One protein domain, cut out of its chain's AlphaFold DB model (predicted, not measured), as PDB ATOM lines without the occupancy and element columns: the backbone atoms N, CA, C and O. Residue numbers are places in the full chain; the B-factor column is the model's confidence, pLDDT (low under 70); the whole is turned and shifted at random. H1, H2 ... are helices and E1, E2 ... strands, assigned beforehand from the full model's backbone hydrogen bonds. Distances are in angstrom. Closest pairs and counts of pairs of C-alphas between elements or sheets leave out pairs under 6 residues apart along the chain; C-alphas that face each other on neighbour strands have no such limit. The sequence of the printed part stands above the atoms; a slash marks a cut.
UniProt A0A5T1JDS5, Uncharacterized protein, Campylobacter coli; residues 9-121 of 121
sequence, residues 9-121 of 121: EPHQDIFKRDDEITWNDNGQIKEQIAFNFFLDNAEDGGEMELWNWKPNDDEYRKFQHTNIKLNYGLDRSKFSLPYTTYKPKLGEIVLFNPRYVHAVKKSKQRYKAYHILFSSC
ATOM      1  N   GLU A   9     138.228 161.275 146.183       95.69
ATOM      2  CA  GLU A   9     138.361 162.645 145.680       95.69
ATOM      3  C   GLU A   9     138.211 162.678 144.151       95.69
ATOM      4  O   GLU A   9     138.497 161.680 143.488       95.69
ATOM      5  N   PRO A  10     137.781 163.802 143.556       97.62
ATOM      6  CA  PRO A  10     137.734 163.912 142.106       97.62
ATOM      7  C   PRO A  10     139.106 163.658 141.494       97.62
ATOM      8  O   PRO A  10     140.089 164.268 141.896       97.62
ATOM      9  N   HIS A  11     139.174 162.765 140.523       96.88
ATOM     10  CA  HIS A  11     140.420 162.343 139.892       96.88
ATOM     11  C   HIS A  11     140.151 161.870 138.462       96.88
ATOM     12  O   HIS A  11     139.011 161.873 137.993       96.88
ATOM     13  N   GLN A  12     141.218 161.503 137.759       96.25
ATOM     14  CA  GLN A  12     141.159 160.746 136.512       96.25
ATOM     15  C   GLN A  12     141.988 159.481 136.701       96.25
ATOM     16  O   GLN A  12     143.088 159.578 137.251       96.25
ATOM     17  N   ASP A  13     141.536 158.362 136.144       94.44
ATOM     18  CA  ASP A  13     142.401 157.194 135.989       94.44
ATOM     19  C   ASP A  13     143.067 157.284 134.620       94.44
ATOM     20  O   ASP A  13     142.421 157.156 133.575       94.44
ATOM     21  N   ILE A  14     144.369 157.556 134.627       92.12
ATOM     22  CA  ILE A  14     145.188 157.662 133.423       92.12
ATOM     23  C   ILE A  14     146.316 156.653 133.560       92.12
ATOM     24  O   ILE A  14     147.229 156.872 134.351       92.12
ATOM     25  N   PHE A  15     146.304 155.602 132.737       89.75
ATOM     26  CA  PHE A  15     147.280 154.509 132.856       89.75
ATOM     27  C   PHE A  15     148.729 155.008 132.825       89.75
ATOM     28  O   PHE A  15     149.555 154.558 133.606       89.75
ATOM     29  N   LYS A  16     149.024 156.008 131.980       88.81
ATOM     30  CA  LYS A  16     150.356 156.623 131.902       88.81
ATOM     31  C   LYS A  16     150.859 157.149 133.257       88.81
ATOM     32  O   LYS A  16     152.057 157.117 133.502       88.81
ATOM     33  N   ARG A  17     149.970 157.681 134.107       87.81
ATOM     34  CA  ARG A  17     150.352 158.233 135.418       87.81
ATOM     35  C   ARG A  17     150.686 157.134 136.424       87.81
ATOM     36  O   ARG A  17     151.487 157.385 137.319       87.81
ATOM     37  N   ASP A  18     150.095 155.955 136.255       86.19
ATOM     38  CA  ASP A  18     150.319 154.802 137.125       86.19
ATOM     39  C   ASP A  18     151.525 153.968 136.665       86.19
ATOM     40  O   ASP A  18     152.282 153.475 137.499       86.19
ATOM     41  N   ASP A  19     151.728 153.834 135.348       87.31
ATOM     42  CA  ASP A  19     152.823 153.064 134.751       87.31
ATOM     43  C   ASP A  19     153.297 153.668 133.413       87.31
ATOM     44  O   ASP A  19     152.876 153.288 132.314       87.31
ATOM     45  N   GLU A  20     154.205 154.641 133.510       86.62
ATOM     46  CA  GLU A  20     154.784 155.316 132.344       86.62
ATOM     47  C   GLU A  20     155.715 154.401 131.526       86.62
ATOM     48  O   GLU A  20     155.838 154.581 130.313       86.62
ATOM     49  N   ILE A  21     156.350 153.406 132.158       86.69
ATOM     50  CA  ILE A  21     157.276 152.485 131.481       86.69
ATOM     51  C   ILE A  21     156.481 151.598 130.526       86.69
ATOM     52  O   ILE A  21     156.710 151.628 129.316       86.69
ATOM     53  N   THR A  22     155.472 150.896 131.048       83.44
ATOM     54  CA  THR A  22     154.610 150.024 130.241       83.44
ATOM     55  C   THR A  22     153.880 150.810 129.153       83.44
ATOM     56  O   THR A  22     153.693 150.295 128.047       83.44
ATOM     57  N   TRP A  23     153.493 152.061 129.437       83.81
ATOM     58  CA  TRP A  23     152.920 152.972 128.444       83.81
ATOM     59  C   TRP A  23     153.868 153.236 127.265       83.81
ATOM     60  O   TRP A  23     153.438 153.213 126.112       83.81
ATOM     61  N   ASN A  24     155.146 153.513 127.534       83.94
ATOM     62  CA  ASN A  24     156.118 153.806 126.482       83.94
ATOM     63  C   ASN A  24     156.478 152.554 125.665       83.94
ATOM     64  O   ASN A  24     156.669 152.661 124.454       83.94
ATOM     65  N   ASP A  25     156.507 151.381 126.302       83.38
ATOM     66  CA  ASP A  25     156.924 150.121 125.678       83.38
ATOM     67  C   ASP A  25     155.838 149.473 124.793       83.38
ATOM     68  O   ASP A  25     156.166 148.812 123.808       83.38
ATOM     69  N   ASN A  26     154.547 149.664 125.099       72.06
ATOM     70  CA  ASN A  26     153.434 148.965 124.422       72.06
ATOM     71  C   ASN A  26     152.616 149.835 123.452       72.06
ATOM     72  O   ASN A  26     151.523 149.451 123.024       72.06
ATOM     73  N   GLY A  27     153.145 151.003 123.083       67.88
ATOM     74  CA  GLY A  27     152.425 151.988 122.285       67.88
ATOM     75  C   GLY A  27     151.450 152.823 123.120       67.88
ATOM     76  O   GLY A  27     150.985 152.432 124.187       67.88
ATOM     77  N   GLN A  28     151.153 154.024 122.626       75.88
ATOM     78  CA  GLN A  28     150.293 154.978 123.325       75.88
ATOM     79  C   GLN A  28     148.851 154.455 123.370       75.88
ATOM     80  O   GLN A  28     148.201 154.380 122.327       75.88
ATOM     81  N   ILE A  29     148.337 154.140 124.565       77.44
ATOM     82  CA  ILE A  29     146.930 153.752 124.748       77.44
ATOM     83  C   ILE A  29     146.040 154.883 124.217       77.44
ATOM     84  O   ILE A  29     146.087 156.020 124.699       77.44
ATOM     85  N   LYS A  30     145.207 154.572 123.226       81.00
ATOM     86  CA  LYS A  30     144.299 155.542 122.606       81.00
ATOM     87  C   LYS A  30     143.104 155.810 123.509       81.00
ATOM     88  O   LYS A  30     142.779 156.965 123.795       81.00
ATOM     89  N   GLU A  31     142.502 154.735 124.013       86.69
ATOM     90  CA  GLU A  31     141.274 154.791 124.802       86.69
ATOM     91  C   GLU A  31     141.342 153.936 126.062       86.69
ATOM     92  O   GLU A  31     141.973 152.878 126.081       86.69
ATOM     93  N   GLN A  32     140.642 154.404 127.097       91.50
ATOM     94  CA  GLN A  32     140.448 153.699 128.358       91.50
ATOM     95  C   GLN A  32     138.966 153.683 128.721       91.50
ATOM     96  O   GLN A  32     138.264 154.683 128.537       91.50
ATOM     97  N   ILE A  33     138.505 152.568 129.278       95.44
ATOM     98  CA  ILE A  33     137.163 152.423 129.834       95.44
ATOM     99  C   ILE A  33     137.257 151.790 131.220       95.44
ATOM    100  O   ILE A  33     137.973 150.812 131.427       95.44
ATOM    101  N   ALA A  34     136.538 152.372 132.170       96.44
ATOM    102  CA  ALA A  34     136.374 151.828 133.501       96.44
ATOM    103  C   ALA A  34     135.083 151.022 133.567       96.44
ATOM    104  O   ALA A  34     134.038 151.438 133.061       96.44
ATOM    105  N   PHE A  35     135.180 149.874 134.221       96.06
ATOM    106  CA  PHE A  35     134.093 148.965 134.520       96.06
ATOM    107  C   PHE A  35     133.931 148.888 136.035       96.06
ATOM    108  O   PHE A  35     134.813 148.381 136.732       96.06
ATOM    109  N   ASN A  36     132.792 149.370 136.528       94.94
ATOM    110  CA  ASN A  36     132.411 149.249 137.928       94.94
ATOM    111  C   ASN A  36     131.269 148.246 138.078       94.94
ATOM    112  O   ASN A  36     130.171 148.516 137.597       94.94
ATOM    113  N   PHE A  37     131.504 147.128 138.770       95.00
ATOM    114  CA  PHE A  37     130.454 146.166 139.128       95.00
ATOM    115  C   PHE A  37     130.143 146.239 140.620       95.00
ATOM    116  O   PHE A  37     131.004 145.952 141.457       95.00
ATOM    117  N   PHE A  38     128.913 146.634 140.937       92.31
ATOM    118  CA  PHE A  38     128.466 146.979 142.281       92.31
ATOM    119  C   PHE A  38     127.914 145.754 143.008       92.31
ATOM    120  O   PHE A  38     126.866 145.216 142.655       92.31
ATOM    121  N   LEU A  39     128.634 145.306 144.033       90.94
ATOM    122  CA  LEU A  39     128.315 144.115 144.823       90.94
ATOM    123  C   LEU A  39     127.611 144.426 146.140       90.94
ATOM    124  O   LEU A  39     127.047 143.522 146.748       90.94
ATOM    125  N   ASP A  40     127.732 145.661 146.614       87.00
ATOM    126  CA  ASP A  40     127.108 146.146 147.838       87.00
ATOM    127  C   ASP A  40     127.060 147.673 147.798       87.00
ATOM    128  O   ASP A  40     128.072 148.314 147.479       87.00
ATOM    129  N   ASN A  41     125.905 148.248 148.130       79.81
ATOM    130  CA  ASN A  41     125.649 149.674 147.984       79.81
ATOM    131  C   ASN A  41     125.239 150.294 149.308       79.81
ATOM    132  O   ASN A  41     124.438 149.738 150.051       79.81
ATOM    133  N   ALA A  42     125.733 151.504 149.541       79.25
ATOM    134  CA  ALA A  42     125.289 152.307 150.660       79.25
ATOM    135  C   ALA A  42     123.887 152.880 150.403       79.25
ATOM    136  O   ALA A  42     123.586 153.410 149.328       79.25
ATOM    137  N   GLU A  43     123.037 152.822 151.422       81.19
ATOM    138  CA  GLU A  43     121.763 153.533 151.468       81.19
ATOM    139  C   GLU A  43     121.982 155.049 151.451       81.19
ATOM    140  O   GLU A  43     121.234 155.757 150.784       81.19
ATOM    141  N   ASP A  44     123.051 155.531 152.093       86.75
ATOM    142  CA  ASP A  44     123.422 156.945 152.187       86.75
ATOM    143  C   ASP A  44     124.847 157.192 151.662       86.75
ATOM    144  O   ASP A  44     125.838 156.746 152.255       86.75
ATOM    145  N   GLY A  45     124.956 157.991 150.595       89.88
ATOM    146  CA  GLY A  45     126.224 158.309 149.942       89.88
ATOM    147  C   GLY A  45     126.650 157.254 148.919       89.88
ATOM    148  O   GLY A  45     125.835 156.473 148.429       89.88
ATOM    149  N   GLY A  46     127.936 157.256 148.555       91.00
ATOM    150  CA  GLY A  46     128.471 156.344 147.539       91.00
ATOM    151  C   GLY A  46     128.032 156.670 146.108       91.00
ATOM    152  O   GLY A  46     128.271 155.873 145.202       91.00
ATOM    153  N   GLU A  47     127.399 157.825 145.882       94.19
ATOM    154  CA  GLU A  47     127.063 158.252 144.529       94.19
ATOM    155  C   GLU A  47     128.331 158.602 143.744       94.19
ATOM    156  O   GLU A  47     129.249 159.245 144.261       94.19
ATOM    157  N   MET A  48     128.357 158.203 142.477       95.62
ATOM    158  CA  MET A  48     129.380 158.611 141.528       95.62
ATOM    159  C   MET A  48     129.097 160.037 141.074       95.62
ATOM    160  O   MET A  48     127.999 160.348 140.613       95.62
ATOM    161  N   GLU A  49     130.093 160.901 141.164       97.50
ATOM    162  CA  GLU A  49     130.037 162.241 140.591       97.50
ATOM    163  C   GLU A  49     130.832 162.247 139.293       97.50
ATOM    164  O   GLU A  49     131.963 161.763 139.258       97.50
ATOM    165  N   LEU A  50     130.234 162.776 138.227       97.50
ATOM    166  CA  LEU A  50     130.809 162.766 136.888       97.50
ATOM    167  C   LEU A  50     130.871 164.194 136.353       97.50
ATOM    168  O   LEU A  50     129.863 164.907 136.321       97.50
ATOM    169  N   TRP A  51     132.049 164.607 135.896       97.94
ATOM    170  CA  TRP A  51     132.255 165.888 135.237       97.94
ATOM    171  C   TRP A  51     132.424 165.675 133.738       97.94
ATOM    172  O   TRP A  51     133.146 164.782 133.301       97.94
ATOM    173  N   ASN A  52     131.842 166.563 132.931       96.38
ATOM    174  CA  ASN A  52     132.162 166.647 131.506       96.38
ATOM    175  C   ASN A  52     133.457 167.453 131.290       96.38
ATOM    176  O   ASN A  52     133.488 168.440 130.559       96.38
ATOM    177  N   TRP A  53     134.514 167.074 132.008       96.94
ATOM    178  CA  TRP A  53     135.811 167.739 131.989       96.94
ATOM    179  C   TRP A  53     136.934 166.704 131.984       96.94
ATOM    180  O   TRP A  53     136.971 165.801 132.819       96.94
ATOM    181  N   LYS A  54     137.844 166.842 131.021       95.31
ATOM    182  CA  LYS A  54     138.988 165.957 130.789       95.31
ATOM    183  C   LYS A  54     140.263 166.812 130.769       95.31
ATOM    184  O   LYS A  54     140.734 167.142 129.681       95.31
ATOM    185  N   PRO A  55     140.780 167.235 131.939       95.44
ATOM    186  CA  PRO A  55     141.983 168.051 131.999       95.44
ATOM    187  C   PRO A  55     143.195 167.294 131.461       95.44
ATOM    188  O   PRO A  55     143.307 166.072 131.620       95.44
ATOM    189  N   ASN A  56     144.117 168.032 130.848       93.56
ATOM    190  CA  ASN A  56     145.470 167.540 130.592       93.56
ATOM    191  C   ASN A  56     146.319 167.569 131.879       93.56
ATOM    192  O   ASN A  56     145.876 168.055 132.918       93.56
ATOM    193  N   ASP A  57     147.549 167.053 131.832       91.69
ATOM    194  CA  ASP A  57     148.388 166.928 133.032       91.69
ATOM    195  C   ASP A  57     148.790 168.281 133.651       91.69
ATOM    196  O   ASP A  57     148.885 168.387 134.874       91.69
ATOM    197  N   ASP A  58     148.988 169.329 132.844       94.31
ATOM    198  CA  ASP A  58     149.288 170.674 133.353       94.31
ATOM    199  C   ASP A  58     148.085 171.295 134.058       94.31
ATOM    200  O   ASP A  58     148.227 171.928 135.105       94.31
ATOM    201  N   GLU A  59     146.889 171.114 133.501       95.06
ATOM    202  CA  GLU A  59     145.644 171.527 134.140       95.06
ATOM    203  C   GLU A  59     145.419 170.739 135.429       95.06
ATOM    204  O   GLU A  59     145.201 171.345 136.476       95.06
ATOM    205  N   TYR A  60     145.559 169.411 135.387       94.94
ATOM    206  CA  TYR A  60     145.393 168.538 136.549       94.94
ATOM    207  C   TYR A  60     146.264 169.007 137.722       94.94
ATOM    208  O   TYR A  60     145.756 169.225 138.821       94.94
ATOM    209  N   ARG A  61     147.551 169.289 137.470       93.62
ATOM    210  CA  ARG A  61     148.489 169.813 138.479       93.62
ATOM    211  C   ARG A  61     148.056 171.142 139.102       93.62
ATOM    212  O   ARG A  61     148.275 171.352 140.290       93.62
ATOM    213  N   LYS A  62     147.428 172.045 138.339       95.06
ATOM    214  CA  LYS A  62     146.936 173.336 138.867       95.06
ATOM    215  C   LYS A  62     145.774 173.150 139.847       95.06
ATOM    216  O   LYS A  62     145.668 173.882 140.836       95.06
ATOM    217  N   PHE A  63     144.908 172.177 139.576       95.94
ATOM    218  CA  PHE A  63     143.711 171.908 140.374       95.94
ATOM    219  C   PHE A  63     143.929 170.870 141.482       95.94
ATOM    220  O   PHE A  63     143.081 170.762 142.364       95.94
ATOM    221  N   GLN A  64     145.057 170.153 141.490       95.44
ATOM    222  CA  GLN A  64     145.403 169.191 142.539       95.44
ATOM    223  C   GLN A  64     145.346 169.796 143.949       95.44
ATOM    224  O   GLN A  64     145.569 170.998 144.171       95.44
ATOM    225  N   HIS A  65     145.044 168.933 144.918       95.44
ATOM    226  CA  HIS A  65     145.136 169.271 146.336       95.44
ATOM    227  C   HIS A  65     146.578 169.616 146.719       95.44
ATOM    228  O   HIS A  65     147.520 168.911 146.369       95.44
ATOM    229  N   THR A  66     146.746 170.673 147.516       93.00
ATOM    230  CA  THR A  66     148.032 170.984 148.168       93.00
ATOM    231  C   THR A  66     148.269 170.110 149.402       93.00
ATOM    232  O   THR A  66     149.403 169.955 149.852       93.00
ATOM    233  N   ASN A  67     147.206 169.515 149.953       93.06
ATOM    234  CA  ASN A  67     147.297 168.538 151.029       93.06
ATOM    235  C   ASN A  67     147.898 167.232 150.499       93.06
ATOM    236  O   ASN A  67     147.279 166.540 149.693       93.06
ATOM    237  N   ILE A  68     149.064 166.856 151.026       89.31
ATOM    238  CA  ILE A  68     149.800 165.651 150.628       89.31
ATOM    239  C   ILE A  68     148.973 164.361 150.723       89.31
ATOM    240  O   ILE A  68     149.198 163.438 149.956       89.31
ATOM    241  N   LYS A  69     147.989 164.286 151.629       90.94
ATOM    242  CA  LYS A  69     147.135 163.095 151.783       90.94
ATOM    243  C   LYS A  69     146.080 162.955 150.682       90.94
ATOM    244  O   LYS A  69     145.512 161.880 150.534       90.94
ATOM    245  N   LEU A  70     145.789 164.036 149.959       91.81
ATOM    246  CA  LEU A  70     144.739 164.112 148.938       91.81
ATOM    247  C   LEU A  70     145.292 164.491 147.558       91.81
ATOM    248  O   LEU A  70     144.520 164.637 146.618       91.81
ATOM    249  N   ASN A  71     146.613 164.651 147.420       89.56
ATOM    250  CA  ASN A  71     147.260 165.133 146.195       89.56
ATOM    251  C   ASN A  71     147.110 164.181 144.993       89.56
ATOM    252  O   ASN A  71     147.387 164.581 143.863       89.56
ATOM    253  N   TYR A  72     146.645 162.947 145.217       88.56
ATOM    254  CA  TYR A  72     146.226 162.044 144.147       88.56
ATOM    255  C   TYR A  72     145.030 162.616 143.362       88.56
ATOM    256  O   TYR A  72     144.927 162.397 142.156       88.56
ATOM    257  N   GLY A  73     144.162 163.385 144.029       94.81
ATOM    258  CA  GLY A  73     142.956 163.987 143.469       94.81
ATOM    259  C   GLY A  73     143.010 165.512 143.352       94.81
ATOM    260  O   GLY A  73     143.996 166.184 143.671       94.81
ATOM    261  N   LEU A  74     141.894 166.063 142.891       96.62
ATOM    262  CA  LEU A  74     141.663 167.474 142.623       96.62
ATOM    263  C   LEU A  74     140.885 168.136 143.759       96.62
ATOM    264  O   LEU A  74     139.934 167.576 144.306       96.62
ATOM    265  N   ASP A  75     141.248 169.378 144.059       95.44
ATOM    266  CA  ASP A  75     140.557 170.199 145.042       95.44
ATOM    267  C   ASP A  75     139.236 170.723 144.470       95.44
ATOM    268  O   ASP A  75     139.208 171.650 143.654       95.44
ATOM    269  N   ARG A  76     138.132 170.130 144.938       93.38
ATOM    270  CA  ARG A  76     136.748 170.450 144.540       93.38
ATOM    271  C   ARG A  76     136.397 171.931 144.647       93.38
ATOM    272  O   ARG A  76     135.469 172.365 143.974       93.38
ATOM    273  N   SER A  77     137.084 172.702 145.490       93.56
ATOM    274  CA  SER A  77     136.818 174.137 145.645       93.56
ATOM    275  C   SER A  77     137.322 174.983 144.470       93.56
ATOM    276  O   SER A  77     136.929 176.141 144.337       93.56
ATOM    277  N   LYS A  78     138.174 174.419 143.605       94.62
ATOM    278  CA  LYS A  78     138.855 175.155 142.534       94.62
ATOM    279  C   LYS A  78     138.171 175.061 141.166       94.62
ATOM    280  O   LYS A  78     138.619 175.724 140.235       94.62
ATOM    281  N   PHE A  79     137.132 174.246 141.002       94.06
ATOM    282  CA  PHE A  79     136.466 174.031 139.711       94.06
ATOM    283  C   PHE A  79     134.956 173.812 139.877       94.06
ATOM    284  O   PHE A  79     134.423 173.850 140.983       94.06
ATOM    285  N   SER A  80     134.243 173.664 138.759       93.12
ATOM    286  CA  SER A  80     132.781 173.601 138.747       93.12
ATOM    287  C   SER A  80     132.221 172.368 139.464       93.12
ATOM    288  O   SER A  80     132.888 171.344 139.619       93.12
ATOM    289  N   LEU A  81     130.939 172.439 139.821       95.12
ATOM    290  CA  LEU A  81     130.166 171.290 140.291       95.12
ATOM    291  C   LEU A  81     130.102 170.172 139.228       95.12
ATOM    292  O   LEU A  81     130.283 170.458 138.037       95.12
ATOM    293  N   PRO A  82     129.861 168.910 139.642       96.88
ATOM    294  CA  PRO A  82     129.720 167.799 138.709       96.88
ATOM    295  C   PRO A  82     128.566 168.032 137.736       96.88
ATOM    296  O   PRO A  82     127.538 168.608 138.087       96.88
ATOM    297  N   TYR A  83     128.747 167.552 136.507       96.56
ATOM    298  CA  TYR A  83     127.728 167.610 135.461       96.56
ATOM    299  C   TYR A  83     126.529 166.726 135.814       96.56
ATOM    300  O   TYR A  83     125.384 167.088 135.556       96.56
ATOM    301  N   THR A  84     126.794 165.566 136.415       96.69
ATOM    302  CA  THR A  84     125.755 164.672 136.917       96.69
ATOM    303  C   THR A  84     126.238 163.876 138.124       96.69
ATOM    304  O   THR A  84     127.440 163.699 138.348       96.69
ATOM    305  N   THR A  85     125.280 163.382 138.896       96.94
ATOM    306  CA  THR A  85     125.502 162.466 140.010       96.94
ATOM    307  C   THR A  85     124.668 161.220 139.772       96.94
ATOM    308  O   THR A  85     123.470 161.307 139.501       96.94
ATOM    309  N   TYR A  86     125.300 160.058 139.881       94.88
ATOM    310  CA  TYR A  86     124.674 158.770 139.645       94.88
ATOM    311  C   TYR A  86     124.734 157.913 140.904       94.88
ATOM    312  O   TYR A  86     125.811 157.739 141.469       94.88
ATOM    313  N   LYS A  87     123.595 157.363 141.339       93.75
ATOM    314  CA  LYS A  87     123.545 156.395 142.440       93.75
ATOM    315  C   LYS A  87     123.427 154.982 141.866       93.75
ATOM    316  O   LYS A  87     122.347 154.630 141.389       93.75
ATOM    317  N   PRO A  88     124.501 154.181 141.922       92.50
ATOM    318  CA  PRO A  88     124.487 152.834 141.378       92.50
ATOM    319  C   PRO A  88     123.543 151.921 142.160       92.50
ATOM    320  O   PRO A  88     123.257 152.157 143.340       92.50
ATOM    321  N   LYS A  89     123.076 150.854 141.512       92.25
ATOM    322  CA  LYS A  89     122.225 149.812 142.105       92.25
ATOM    323  C   LYS A  89     122.994 148.513 142.331       92.25
ATOM    324  O   LYS A  89     124.025 148.267 141.710       92.25
ATOM    325  N   LEU A  90     122.506 147.690 143.257       92.50
ATOM    326  CA  LEU A  90     123.099 146.385 143.524       92.50
ATOM    327  C   LEU A  90     123.035 145.529 142.253       92.50
ATOM    328  O   LEU A  90     121.975 145.416 141.638       92.50
ATOM    329  N   GLY A  91     124.163 144.935 141.871       93.31
ATOM    330  CA  GLY A  91     124.292 144.134 140.656       93.31
ATOM    331  C   GLY A  91     124.429 144.954 139.372       93.31
ATOM    332  O   GLY A  91     124.498 144.377 138.289       93.31
ATOM    333  N   GLU A  92     124.474 146.280 139.461       95.31
ATOM    334  CA  GLU A  92     124.662 147.126 138.294       95.31
ATOM    335  C   GLU A  92     126.108 147.107 137.797       95.31
ATOM    336  O   GLU A  92     127.058 146.973 138.572       95.31
ATOM    337  N   ILE A  93     126.257 147.287 136.485       95.88
ATOM    338  CA  ILE A  93     127.526 147.574 135.830       95.88
ATOM    339  C   ILE A  93     127.472 149.006 135.307       95.88
ATOM    340  O   ILE A  93     126.602 149.340 134.505       95.88
ATOM    341  N   VAL A  94     128.439 149.826 135.714       95.69
ATOM    342  CA  VAL A  94     128.643 151.163 135.151       95.69
ATOM    343  C   VAL A  94     129.916 151.155 134.315       95.69
ATOM    344  O   VAL A  94     131.005 150.891 134.824       95.69
ATOM    345  N   LEU A  95     129.754 151.457 133.029       96.69
ATOM    346  CA  LEU A  95     130.837 151.677 132.077       96.69
ATOM    347  C   LEU A  95     131.003 153.177 131.841       96.69
ATOM    348  O   LEU A  95     130.033 153.855 131.506       96.69
ATOM    349  N   PHE A  96     132.216 153.701 131.993       95.69
ATOM    350  CA  PHE A  96     132.490 155.120 131.757       95.69
ATOM    351  C   PHE A  96     133.926 155.352 131.285       95.69
ATOM    352  O   PHE A  96     134.787 154.492 131.447       95.69
ATOM    353  N   ASN A  97     134.189 156.516 130.687       95.38
ATOM    354  CA  ASN A  97     135.544 156.925 130.318       95.38
ATOM    355  C   ASN A  97     136.231 157.551 131.549       95.38
ATOM    356  O   ASN A  97     135.891 158.681 131.907       95.38
ATOM    357  N   PRO A  98     137.199 156.871 132.187       95.75
ATOM    358  CA  PRO A  98     137.781 157.321 133.449       95.75
ATOM    359  C   PRO A  98     138.799 158.447 133.266       95.75
ATOM    360  O   PRO A  98     139.287 159.023 134.237       95.75
ATOM    361  N   ARG A  99     139.089 158.813 132.009       94.88
ATOM    362  CA  ARG A  99     139.890 159.993 131.683       94.88
ATOM    363  C   ARG A  99     139.106 161.284 131.915       94.88
ATOM    364  O   ARG A  99     139.708 162.349 131.904       94.88
ATOM    365  N   TYR A 100     137.787 161.232 132.079       96.88
ATOM    366  CA  TYR A 100     137.014 162.369 132.578       96.88
ATOM    367  C   TYR A 100     137.085 162.412 134.103       96.88
ATOM    368  O   TYR A 100     137.172 161.370 134.753       96.88
ATOM    369  N   VAL A 101     137.051 163.618 134.675       97.88
ATOM    370  CA  VAL A 101     137.076 163.780 136.130       97.88
ATOM    371  C   VAL A 101     135.848 163.116 136.738       97.88
ATOM    372  O   VAL A 101     134.715 163.355 136.310       97.88
ATOM    373  N   HIS A 102     136.086 162.288 137.747       97.88
ATOM    374  CA  HIS A 102     135.045 161.572 138.462       97.88
ATOM    375  C   HIS A 102     135.421 161.372 139.931       97.88
ATOM    376  O   HIS A 102     136.591 161.432 140.303       97.88
ATOM    377  N   ALA A 103     134.416 161.178 140.780       96.94
ATOM    378  CA  ALA A 103     134.579 161.026 142.224       96.94
ATOM    379  C   ALA A 103     133.533 160.057 142.786       96.94
ATOM    380  O   ALA A 103     132.567 159.703 142.105       96.94
ATOM    381  N   VAL A 104     133.691 159.677 144.055       94.81
ATOM    382  CA  VAL A 104     132.653 158.956 144.805       94.81
ATOM    383  C   VAL A 104     132.360 159.710 146.091       94.81
ATOM    384  O   VAL A 104     133.250 159.899 146.927       94.81
ATOM    385  N   LYS A 105     131.101 160.125 146.264       93.75
ATOM    386  CA  LYS A 105     130.656 160.836 147.464       93.75
ATOM    387  C   LYS A 105     130.858 159.983 148.702       93.75
ATOM    388  O   LYS A 105     130.686 158.763 148.681       93.75
ATOM    389  N   LYS A 106     131.173 160.664 149.804       91.69
ATOM    390  CA  LYS A 106     131.371 160.036 151.108       91.69
ATOM    391  C   LYS A 106     130.194 159.127 151.443       91.69
ATOM    392  O   LYS A 106     129.052 159.581 151.479       91.69
ATOM    393  N   SER A 107     130.496 157.861 151.691       87.88
ATOM    394  CA  SER A 107     129.516 156.866 152.104       87.88
ATOM    395  C   SER A 107     129.453 156.790 153.624       87.88
ATOM    396  O   SER A 107     130.496 156.749 154.280       87.88
ATOM    397  N   LYS A 108     128.250 156.734 154.205       84.88
ATOM    398  CA  LYS A 108     128.079 156.466 155.648       84.88
ATOM    399  C   LYS A 108     128.163 154.983 155.994       84.88
ATOM    400  O   LYS A 108     128.155 154.631 157.162       84.88
ATOM    401  N   GLN A 109     128.195 154.120 154.986       84.19
ATOM    402  CA  GLN A 109     128.180 152.669 155.126       84.19
ATOM    403  C   GLN A 109     129.301 152.063 154.281       84.19
ATOM    404  O   GLN A 109     129.946 152.736 153.470       84.19
ATOM    405  N   ARG A 110     129.560 150.773 154.469       79.19
ATOM    406  CA  ARG A 110     130.480 150.046 153.600       79.19
ATOM    407  C   ARG A 110     129.915 149.988 152.179       79.19
ATOM    408  O   ARG A 110     128.717 149.840 151.987       79.19
ATOM    409  N   TYR A 111     130.804 150.089 151.199       81.81
ATOM    410  CA  TYR A 111     130.466 150.003 149.784       81.81
ATOM    411  C   TYR A 111     131.473 149.092 149.078       81.81
ATOM    412  O   TYR A 111     132.695 149.199 149.279       81.81
ATOM    413  N   LYS A 112     130.972 148.190 148.230       86.25
ATOM    414  CA  LYS A 112     131.809 147.239 147.498       86.25
ATOM    415  C   LYS A 112     131.482 147.275 146.014       86.25
ATOM    416  O   LYS A 112     130.420 146.844 145.586       86.25
ATOM    417  N   ALA A 113     132.478 147.668 145.233       89.81
ATOM    418  CA  ALA A 113     132.494 147.470 143.796       89.81
ATOM    419  C   ALA A 113     133.840 146.890 143.359       89.81
ATOM    420  O   ALA A 113     134.874 147.160 143.986       89.81
ATOM    421  N   TYR A 114     133.819 146.100 142.290       90.75
ATOM    422  CA  TYR A 114     135.011 145.876 141.480       90.75
ATOM    423  C   TYR A 114     135.181 147.059 140.542       90.75
ATOM    424  O   TYR A 114     134.209 147.447 139.906       90.75
ATOM    425  N   HIS A 115     136.392 147.599 140.471       91.94
ATOM    426  CA  HIS A 115     136.783 148.638 139.529       91.94
ATOM    427  C   HIS A 115     137.895 148.063 138.657       91.94
ATOM    428  O   HIS A 115     138.915 147.616 139.182       91.94
ATOM    429  N   ILE A 116     137.656 147.998 137.351       92.31
ATOM    430  CA  ILE A 116     138.574 147.412 136.375       92.31
ATOM    431  C   ILE A 116     138.770 148.420 135.251       92.31
ATOM    432  O   ILE A 116     137.795 148.934 134.704       92.31
ATOM    433  N   LEU A 117     140.026 148.673 134.895       91.69
ATOM    434  CA  LEU A 117     140.396 149.529 133.777       91.69
ATOM    435  C   LEU A 117     140.775 148.661 132.582       91.69
ATOM    436  O   LEU A 117     141.644 147.795 132.682       91.69
ATOM    437  N   PHE A 118     140.135 148.918 131.447       88.69
ATOM    438  CA  PHE A 118     140.527 148.366 130.159       88.69
ATOM    439  C   PHE A 118     141.130 149.475 129.308       88.69
ATOM    440  O   PHE A 118     140.599 150.585 129.252       88.69
ATOM    441  N   SER A 119     142.216 149.145 128.624       86.75
ATOM    442  CA  SER A 119     142.984 150.061 127.788       86.75
ATOM    443  C   SER A 119     143.161 149.452 126.401       86.75
ATOM    444  O   SER A 119     143.348 148.243 126.281       86.75
ATOM    445  N   SER A 120     143.100 150.278 125.356       83.69
ATOM    446  CA  SER A 120     143.338 149.859 123.966       83.69
ATOM    447  C   SER A 120     144.500 150.633 123.345       83.69
ATOM    448  O   SER A 120     144.583 151.850 123.519       83.69
ATOM    449  N   CYS A 121     145.378 149.930 122.624       75.12
ATOM    450  CA  CYS A 121     146.525 150.493 121.902       75.12
ATOM    451  C   CYS A 121     146.207 150.727 120.416       75.12
ATOM    452  O   CYS A 121     145.445 149.940 119.817       75.12
TER     453      CYS A 121
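Overview. This is residues 9 to 121 of the 121 residues of an uncharacterized protein of Campylobacter coli (UniProt A0A5T1JDS5). Two small sheets of three strands each lie face to face in a loose sandwich: a longer one, E5, E2 and E7, built on the two long strands E2 and E7, and a short one, E4, E3 and E6, with E1 beside E6. H1 and H2 sit off the end of the long sheet where E2 begins and E7 ends, and H3 and the long link after it, residues 64 to 83, lie on the side of the short sheet turned away from the long one. The printed part has 113 residues, with three named helices and seven named strands in the order E1 H1 H2 E2 E3 H3 E4 E5 E6 E7; both sheets are antiparallel. The class is mixed, helices and strands, with 52 residues, under half, in named elements. The whole is compact, with a radius of gyration of the C-alphas of 14.7 A and spans of 43 by 31 by 25 A.

Along the chain. E1 is residues 9 to 11, beginning at C-alpha 9 (138.361, 162.645, 145.680). H1 is residues 15 to 18 and H2 residues 20 to 25. E2, residues 31 to 40, is 28.4 A long and begins at C-alpha 31 (141.274, 154.791, 124.802). E3 is residues 48 to 50. H3, residues 57 to 63, is 10.0 A long. E4 is residues 84 to 86, E5 residues 93 to 96 and E6 residues 102 to 104. E7, residues 112 to 120, is 26.3 A long and ends at C-alpha 120 (143.338, 149.859, 123.966).

Arrangement. E2 is the inner strand of the sheet E5 E2 E7. E2 and E7 are antiparallel at 165 degrees, with N 35 and O 116 at 2.8 A and N 118 and O 33 at 2.9 A, within hydrogen-bond range. E5 and E2 are antiparallel at 153 degrees, with N 34 and O 96 at 2.8 A. In the other sheet E3 is antiparallel to E4, with N 48 and O 86 at 2.8 A, and to E6, with N 49 and O 103 at 2.9 A. Each strand of one sheet is apart from each strand of the other. E1 pairs with no named strand; its closest C-alphas to E6 are those of Pro 10 and Ala 103, 4.3 A apart. H1 and H2 are close but not clearly touching, the closest C-alphas being those of Lys 16 and Trp 23, 5.6 A apart. H3 touches no helix and is on neither sheet. In H2 and H3 every O i to N i+4 pair is within hydrogen-bond range; H1 is too short for such a pair.

Size, cuts and confidence. The two C-alphas farthest apart, those of Asp 25 and Glu 43, are 43.7 A apart. The printed part has no cut and ends at residue 121, the chain's last. The one long link is H3 to E4, with 20 residues. The mean pLDDT of the printed part is 91.2, and residue 27 alone is under 70.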